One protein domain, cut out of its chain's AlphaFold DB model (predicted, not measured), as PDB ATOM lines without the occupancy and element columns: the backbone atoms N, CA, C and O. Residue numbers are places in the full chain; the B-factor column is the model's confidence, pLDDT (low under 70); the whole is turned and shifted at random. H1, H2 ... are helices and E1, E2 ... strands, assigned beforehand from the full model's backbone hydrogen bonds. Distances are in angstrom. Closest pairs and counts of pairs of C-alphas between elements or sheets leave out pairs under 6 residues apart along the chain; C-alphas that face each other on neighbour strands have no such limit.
ATOM      1  N   TYR A  78     -24.273   2.294 -37.206       88.50
ATOM      2  CA  TYR A  78     -23.304   2.399 -36.130       88.50
ATOM      3  C   TYR A  78     -22.366   3.558 -36.421       88.50
ATOM      4  O   TYR A  78     -22.103   3.901 -37.577       88.50
ATOM      5  N   ARG A  79     -21.845   4.145 -35.353       86.00
ATOM      6  CA  ARG A  79     -20.709   5.055 -35.398       86.00
ATOM      7  C   ARG A  79     -19.517   4.381 -34.750       86.00
ATOM      8  O   ARG A  79     -19.636   3.776 -33.685       86.00
ATOM      9  N   THR A  80     -18.377   4.534 -35.393       87.94
ATOM     10  CA  THR A  80     -17.108   4.052 -34.877       87.94
ATOM     11  C   THR A  80     -16.537   5.114 -33.949       87.94
ATOM     12  O   THR A  80     -16.401   6.277 -34.338       87.94
ATOM     13  N   ILE A  81     -16.227   4.735 -32.712       88.19
ATOM     14  CA  ILE A  81     -15.527   5.601 -31.761       88.19
ATOM     15  C   ILE A  81     -14.165   5.006 -31.436       88.19
ATOM     16  O   ILE A  81     -14.018   3.794 -31.285       88.19
ATOM     17  N   THR A  82     -13.162   5.869 -31.315       88.69
ATOM     18  CA  THR A  82     -11.861   5.480 -30.773       88.69
ATOM     19  C   THR A  82     -11.854   5.758 -29.282       88.69
ATOM     20  O   THR A  82     -12.074   6.892 -28.849       88.69
ATOM     21  N   ILE A  83     -11.596   4.710 -28.512       88.25
ATOM     22  CA  ILE A  83     -11.448   4.777 -27.069       88.25
ATOM     23  C   ILE A  83      -9.963   4.825 -26.773       88.25
ATOM     24  O   ILE A  83      -9.200   3.931 -27.138       88.25
ATOM     25  N   GLU A  84      -9.552   5.902 -26.126       87.31
ATOM     26  CA  GLU A  84      -8.184   6.082 -25.685       87.31
ATOM     27  C   GLU A  84      -8.062   5.672 -24.220       87.31
ATOM     28  O   GLU A  84      -8.975   5.857 -23.414       87.31
ATOM     29  N   ARG A  85      -6.916   5.077 -23.892       83.75
ATOM     30  CA  ARG A  85      -6.593   4.608 -22.546       83.75
ATOM     31  C   ARG A  85      -5.229   5.109 -22.124       83.75
ATOM     32  O   ARG A  85      -4.347   5.371 -22.956       83.75
ATOM     33  N   LEU A  86      -5.045   5.211 -20.813       78.56
ATOM     34  CA  LEU A  86      -3.759   5.590 -20.258       78.56
ATOM     35  C   LEU A  86      -2.778   4.411 -20.351       78.56
ATOM     36  O   LEU A  86      -3.165   3.246 -20.221       78.56
ATOM     37  N   PRO A  87      -1.477   4.684 -20.551       71.50
ATOM     38  CA  PRO A  87      -0.453   3.651 -20.498       71.50
ATOM     39  C   PRO A  87      -0.439   2.988 -19.116       71.50
ATOM     40  O   PRO A  87      -0.233   3.644 -18.091       71.50
ATOM     41  N   ARG A  88      -0.591   1.660 -19.080       64.06
ATOM     42  CA  ARG A  88      -0.462   0.868 -17.848       64.06
ATOM     43  C   ARG A  88       1.005   0.816 -17.420       64.06
ATOM     44  O   ARG A  88       1.770  -0.002 -17.919       64.06
ATOM     45  N   THR A  89       1.414   1.675 -16.492       58.56
ATOM     46  CA  THR A  89       2.714   1.563 -15.805       58.56
ATOM     47  C   THR A  89       2.521   1.044 -14.381       58.56
ATOM     48  O   THR A  89       1.587   1.431 -13.687       58.56
ATOM     49  N   SER A  90       3.423   0.164 -13.938       46.88
ATOM     50  CA  SER A  90       3.407  -0.568 -12.657       46.88
ATOM     51  C   SER A  90       3.630   0.283 -11.397       46.88
ATOM     52  O   SER A  90       3.735  -0.255 -10.297       46.88
ATOM     53  N   ARG A  91       3.689   1.610 -11.517       44.91
ATOM     54  CA  ARG A  91       3.827   2.542 -10.395       44.91
ATOM     55  C   ARG A  91       2.745   3.603 -10.551       44.91
ATOM     56  O   ARG A  91       2.675   4.247 -11.592       44.91
ATOM     57  N   ALA A  92       1.871   3.686  -9.552       46.44
ATOM     58  CA  ALA A  92       0.673   4.518  -9.513       46.44
ATOM     59  C   ALA A  92       0.812   5.858 -10.266       46.44
ATOM     60  O   ALA A  92       1.706   6.643  -9.971       46.44
ATOM     61  N   MET A  93      -0.095   6.094 -11.223       47.84
ATOM     62  CA  MET A  93      -0.404   7.394 -11.842       47.84
ATOM     63  C   MET A  93       0.787   8.329 -12.120       47.84
ATOM     64  O   MET A  93       0.829   9.457 -11.638       47.84
ATOM     65  N   SER A  94       1.725   7.930 -12.974       41.69
ATOM     66  CA  SER A  94       2.620   8.904 -13.608       41.69
ATOM     67  C   SER A  94       2.632   8.697 -15.116       41.69
ATOM     68  O   SER A  94       3.527   8.064 -15.678       41.69
ATOM     69  N   GLY A 104      -0.158  19.300 -20.298       57.94
ATOM     70  CA  GLY A 104      -1.459  19.239 -19.615       57.94
ATOM     71  C   GLY A 104      -2.500  18.286 -20.222       57.94
ATOM     72  O   GLY A 104      -3.527  18.059 -19.592       57.94
ATOM     73  N   LYS A 105      -2.257  17.686 -21.396       58.84
ATOM     74  CA  LYS A 105      -3.116  16.612 -21.928       58.84
ATOM     75  C   LYS A 105      -2.586  15.247 -21.494       58.84
ATOM     76  O   LYS A 105      -1.378  15.018 -21.505       58.84
ATOM     77  N   GLN A 106      -3.475  14.334 -21.118       64.31
ATOM     78  CA  GLN A 106      -3.092  12.950 -20.851       64.31
ATOM     79  C   GLN A 106      -2.581  12.309 -22.149       64.31
ATOM     80  O   GLN A 106      -3.188  12.451 -23.209       64.31
ATOM     81  N   LYS A 107      -1.415  11.660 -22.089       67.00
ATOM     82  CA  LYS A 107      -0.829  10.983 -23.248       67.00
ATOM     83  C   LYS A 107      -1.466   9.601 -23.384       67.00
ATOM     84  O   LYS A 107      -1.154   8.719 -22.589       67.00
ATOM     85  N   ALA A 108      -2.316   9.428 -24.391       69.62
ATOM     86  CA  ALA A 108      -2.848   8.122 -24.765       69.62
ATOM     87  C   ALA A 108      -1.724   7.164 -25.191       69.62
ATOM     88  O   ALA A 108      -0.760   7.575 -25.854       69.62
ATOM     89  N   ASP A 109      -1.845   5.888 -24.824       73.19
ATOM     90  CA  ASP A 109      -0.965   4.841 -25.340       73.19
ATOM     91  C   ASP A 109      -1.524   4.290 -26.654       73.19
ATOM     92  O   ASP A 109      -2.605   3.706 -26.698       73.19
ATOM     93  N   ILE A 110      -0.758   4.442 -27.735       72.19
ATOM     94  CA  ILE A 110      -1.122   3.957 -29.073       72.19
ATOM     95  C   ILE A 110      -1.314   2.431 -29.072       72.19
ATOM     96  O   ILE A 110      -2.004   1.911 -29.936       72.19
ATOM     97  N   LYS A 111      -0.748   1.682 -28.122       78.50
ATOM     98  CA  LYS A 111      -0.950   0.226 -28.050       78.50
ATOM     99  C   LYS A 111      -2.213  -0.198 -27.299       78.50
ATOM    100  O   LYS A 111      -2.572  -1.366 -27.388       78.50
ATOM    101  N   LEU A 112      -2.842   0.710 -26.551       79.69
ATOM    102  CA  LEU A 112      -4.041   0.439 -25.748       79.69
ATOM    103  C   LEU A 112      -5.275   1.206 -26.249       79.69
ATOM    104  O   LEU A 112      -6.261   1.287 -25.522       79.69
ATOM    105  N   HIS A 113      -5.223   1.801 -27.446       81.12
ATOM    106  CA  HIS A 113      -6.433   2.352 -28.049       81.12
ATOM    107  C   HIS A 113      -7.294   1.210 -28.584       81.12
ATOM    108  O   HIS A 113      -6.794   0.325 -29.279       81.12
ATOM    109  N   ASP A 114      -8.581   1.276 -28.284       84.81
ATOM    110  CA  ASP A 114      -9.579   0.327 -28.754       84.81
ATOM    111  C   ASP A 114     -10.572   1.060 -29.668       84.81
ATOM    112  O   ASP A 114     -10.662   2.293 -29.677       84.81
ATOM    113  N   THR A 115     -11.285   0.311 -30.504       88.31
ATOM    114  CA  THR A 115     -12.293   0.859 -31.415       88.31
ATOM    115  C   THR A 115     -13.612   0.154 -31.161       88.31
ATOM    116  O   THR A 115     -13.672  -1.067 -31.265       88.31
ATOM    117  N   GLU A 116     -14.656   0.923 -30.863       88.69
ATOM    118  CA  GLU A 116     -15.982   0.399 -30.532       88.69
ATOM    119  C   GLU A 116     -17.039   0.879 -31.523       88.69
ATOM    120  O   GLU A 116     -16.979   2.001 -32.040       88.69
ATOM    121  N   ASN A 117     -18.037   0.026 -31.757       90.31
ATOM    122  CA  ASN A 117     -19.183   0.332 -32.606       90.31
ATOM    123  C   ASN A 117     -20.381   0.688 -31.729       90.31
ATOM    124  O   ASN A 117     -20.968  -0.179 -31.087       90.31
ATOM    125  N   VAL A 118     -20.777   1.959 -31.738       88.31
ATOM    126  CA  VAL A 118     -21.924   2.442 -30.959       88.31
ATOM    127  C   VAL A 118     -23.129   2.608 -31.883       88.31
ATOM    128  O   VAL A 118     -22.996   3.272 -32.916       88.31
ATOM    129  N   PRO A 119     -24.310   2.054 -31.550       90.25
ATOM    130  CA  PRO A 119     -25.536   2.308 -32.305       90.25
ATOM    131  C   PRO A 119     -25.835   3.808 -32.402       90.25
ATOM    132  O   PRO A 119     -25.652   4.547 -31.433       90.25
ATOM    133  N   MET A 120     -26.322   4.284 -33.551       85.38
ATOM    134  CA  MET A 120     -26.647   5.710 -33.714       85.38
ATOM    135  C   MET A 120     -27.846   6.161 -32.871       85.38
ATOM    136  O   MET A 120     -27.901   7.330 -32.499       85.38
ATOM    137  N   GLY A 121     -28.773   5.253 -32.551       82.06
ATOM    138  CA  GLY A 121     -29.936   5.556 -31.710       82.06
ATOM    139  C   GLY A 121     -29.615   5.786 -30.226       82.06
ATOM    140  O   GLY A 121     -30.438   6.352 -29.513       82.06
ATOM    141  N   GLY A 122     -28.438   5.365 -29.750       82.12
ATOM    142  CA  GLY A 122     -28.012   5.525 -28.357       82.12
ATOM    143  C   GLY A 122     -26.998   6.652 -28.177       82.12
ATOM    144  O   GLY A 122     -26.235   6.964 -29.090       82.12
ATOM    145  N   ASP A 123     -26.942   7.251 -26.989       88.81
ATOM    146  CA  ASP A 123     -25.932   8.253 -26.641       88.81
ATOM    147  C   ASP A 123     -24.539   7.621 -26.413       88.81
ATOM    148  O   ASP A 123     -24.418   6.557 -25.802       88.81
ATOM    149  N   VAL A 124     -23.473   8.282 -26.898       89.06
ATOM    150  CA  VAL A 124     -22.094   7.756 -26.800       89.06
ATOM    151  C   VAL A 124     -21.682   7.645 -25.345       89.06
ATOM    152  O   VAL A 124     -21.060   6.663 -24.948       89.06
ATOM    153  N   GLN A 125     -21.998   8.676 -24.561       89.38
ATOM    154  CA  GLN A 125     -21.530   8.774 -23.191       89.38
ATOM    155  C   GLN A 125     -22.185   7.698 -22.329       89.38
ATOM    156  O   GLN A 125     -21.512   7.055 -21.526       89.38
ATOM    157  N   THR A 126     -23.472   7.447 -22.562       92.31
ATOM    158  CA  THR A 126     -24.209   6.350 -21.931       92.31
ATOM    159  C   THR A 126     -23.590   4.989 -22.270       92.31
ATOM    160  O   THR A 126     -23.324   4.200 -21.366       92.31
ATOM    161  N   TYR A 127     -23.276   4.728 -23.546       91.06
ATOM    162  CA  TYR A 127     -22.609   3.481 -23.954       91.06
ATOM    163  C   TYR A 127     -21.236   3.315 -23.287       91.06
ATOM    164  O   TYR A 127     -20.927   2.253 -22.747       91.06
ATOM    165  N   LEU A 128     -20.428   4.381 -23.260       91.62
ATOM    166  CA  LEU A 128     -19.124   4.382 -22.595       91.62
ATOM    167  C   LEU A 128     -19.263   4.023 -21.107       91.62
ATOM    168  O   LEU A 128     -18.494   3.216 -20.594       91.62
ATOM    169  N   GLN A 129     -20.255   4.587 -20.417       91.19
ATOM    170  CA  GLN A 129     -20.479   4.333 -18.995       91.19
ATOM    171  C   GLN A 129     -20.915   2.899 -18.692       91.19
ATOM    172  O   GLN A 129     -20.453   2.331 -17.704       91.19
ATOM    173  N   CYS A 130     -21.794   2.330 -19.516       92.25
ATOM    174  CA  CYS A 130     -22.351   1.001 -19.280       92.25
ATOM    175  C   CYS A 130     -21.412  -0.126 -19.715       92.25
ATOM    176  O   CYS A 130     -21.276  -1.098 -18.982       92.25
ATOM    177  N   GLU A 131     -20.763   0.006 -20.872       90.75
ATOM    178  CA  GLU A 131     -20.010  -1.095 -21.483       90.75
ATOM    179  C   GLU A 131     -18.496  -0.937 -21.309       90.75
ATOM    180  O   GLU A 131     -17.785  -1.906 -21.065       90.75
ATOM    181  N   VAL A 132     -17.967   0.287 -21.387       90.06
ATOM    182  CA  VAL A 132     -16.510   0.500 -21.455       90.06
ATOM    183  C   VAL A 132     -15.904   0.735 -20.075       90.06
ATOM    184  O   VAL A 132     -14.922   0.084 -19.708       90.06
ATOM    185  N   LEU A 133     -16.469   1.655 -19.289       88.56
ATOM    186  CA  LEU A 133     -15.928   2.028 -17.978       88.56
ATOM    187  C   LEU A 133     -15.804   0.847 -16.996       88.56
ATOM    188  O   LEU A 133     -14.796   0.807 -16.286       88.56
ATOM    189  N   PRO A 134     -16.713  -0.154 -16.965       92.06
ATOM    190  CA  PRO A 134     -16.533  -1.334 -16.114       92.06
ATOM    191  C   PRO A 134     -15.280  -2.156 -16.446       92.06
ATOM    192  O   PRO A 134     -14.750  -2.853 -15.581       92.06
ATOM    193  N   HIS A 135     -14.779  -2.068 -17.681       86.12
ATOM    194  CA  HIS A 135     -13.579  -2.769 -18.145       86.12
ATOM    195  C   HIS A 135     -12.323  -1.876 -18.170       86.12
ATOM    196  O   HIS A 135     -11.185  -2.369 -18.150       86.12
ATOM    197  N   GLY A 136     -12.500  -0.556 -18.184       83.00
ATOM    198  CA  GLY A 136     -11.426   0.430 -18.157       83.00
ATOM    199  C   GLY A 136     -11.901   1.755 -17.580       83.00
ATOM    200  O   GLY A 136     -12.370   2.616 -18.313       83.00
ATOM    201  N   LEU A 137     -11.713   1.943 -16.273       84.62
ATOM    202  CA  LEU A 137     -12.050   3.193 -15.573       84.62
ATOM    203  C   LEU A 137     -11.253   4.403 -16.090       84.62
ATOM    204  O   LEU A 137     -11.626   5.546 -15.852       84.62
ATOM    205  N   ASP A 138     -10.135   4.138 -16.762       81.12
ATOM    206  CA  ASP A 138      -9.223   5.108 -17.352       81.12
ATOM    207  C   ASP A 138      -9.518   5.406 -18.830       81.12
ATOM    208  O   ASP A 138      -8.708   6.058 -19.485       81.12
ATOM    209  N   ALA A 139     -10.631   4.899 -19.365       86.06
ATOM    210  CA  ALA A 139     -11.017   5.083 -20.755       86.06
ATOM    211  C   ALA A 139     -11.721   6.429 -20.982       86.06
ATOM    212  O   ALA A 139     -12.628   6.808 -20.239       86.06
ATOM    213  N   TRP A 140     -11.347   7.129 -22.053       87.31
ATOM    214  CA  TRP A 140     -12.061   8.314 -22.531       87.31
ATOM    215  C   TRP A 140     -12.145   8.328 -24.058       87.31
ATOM    216  O   TRP A 140     -11.472   7.569 -24.755       87.31
ATOM    217  N   ILE A 141     -12.993   9.207 -24.583       86.31
ATOM    218  CA  ILE A 141     -13.228   9.342 -26.021       86.31
ATOM    219  C   ILE A 141     -12.531  10.599 -26.523       86.31
ATOM    220  O   ILE A 141     -12.729  11.687 -25.981       86.31
ATOM    221  N   ASP A 142     -11.745  10.466 -27.591       79.00
ATOM    222  CA  ASP A 142     -11.212  11.619 -28.311       79.00
ATOM    223  C   ASP A 142     -12.278  12.171 -29.270       79.00
ATOM    224  O   ASP A 142     -12.489  11.666 -30.374       79.00
ATOM    225  N   GLU A 143     -12.963  13.240 -28.856       72.75
ATOM    226  CA  GLU A 143     -14.008  13.882 -29.663       72.75
ATOM    227  C   GLU A 143     -13.486  14.488 -30.975       72.75
ATOM    228  O   GLU A 143     -14.273  14.752 -31.888       72.75
ATOM    229  N   THR A 144     -12.170  14.697 -31.098       71.12
ATOM    230  CA  THR A 144     -11.558  15.234 -32.319       71.12
ATOM    231  C   THR A 144     -11.427  14.183 -33.421       71.12
ATOM    232  O   THR A 144     -11.414  14.533 -34.605       71.12
ATOM    233  N   LYS A 145     -11.402  12.896 -33.054       68.25
ATOM    234  CA  LYS A 145     -11.351  11.742 -33.963       68.25
ATOM    235  C   LYS A 145     -12.737  11.135 -34.163       68.25
ATOM    236  O   LYS A 145     -12.927   9.928 -34.065       68.25
ATOM    237  N   ARG A 146     -13.726  11.983 -34.446       63.19
ATOM    238  CA  ARG A 146     -15.033  11.522 -34.922       63.19
ATOM    239  C   ARG A 146     -15.063  11.525 -36.441       63.19
ATOM    240  O   ARG A 146     -14.575  12.456 -37.089       63.19
ATOM    241  N   ASP A 147     -15.689  10.502 -37.008       63.62
ATOM    242  CA  ASP A 147     -15.955  10.456 -38.438       63.62
ATOM    243  C   ASP A 147     -16.788  11.676 -38.850       63.62
ATOM    244  O   ASP A 147     -17.936  11.849 -38.438       63.62
TER     245      ASP A 147
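Overview. This is residues 78 to 94 and 104 to 147 of the 192 residues of an uncharacterized protein of Acidithiobacillus thiooxidans (UniProt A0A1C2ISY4). There is little regular structure here: a two-stranded antiparallel ribbon, E1 and E2, has one short helix, H1, over one face, and unnamed residues 133 to 147 run from H1 back to E1. The printed part has 61 residues, 22 of them in named elements, in the order E1, E2, H1, a mixed class. It is elongated, 40 by 23 by 20 A, and only just compact, close to loose, with a radius of gyration of the C-alphas of 12.3 A.

Arrangement. Look first at E1, residues 78 to 84, and E2, residues 114 to 119, antiparallel neighbours at 149 degrees; N 81 and O 116, 2.9 A apart, are within hydrogen-bond range. Residues 83 to 84 also pair antiparallel with residues 140 to 141. A tight link leads from E2 to H1, residues 124 to 132, where every O i to N i+4 pair is within range. The closest C-alphas of E2 and H1, Val 118 and Val 124, are 6.8 A apart. E1 and H1 are near each other, with 5 pairs of C-alphas within 10 A.

Along the chain. Find C-alpha 78 at (-23.304, 2.399, -36.130); E1 runs 18.7 A from there. E2 spans 16.5 A. H1 spans 10.6 A, ending at (-16.510, 0.500, -21.455).

Size, cuts and confidence. Residues 95 to 103 are cut out, leaving 12.6 A between C-alphas 94 and 104. Confidence is under 70 at residues 88 to 94, 104 to 108 and 145 to 147.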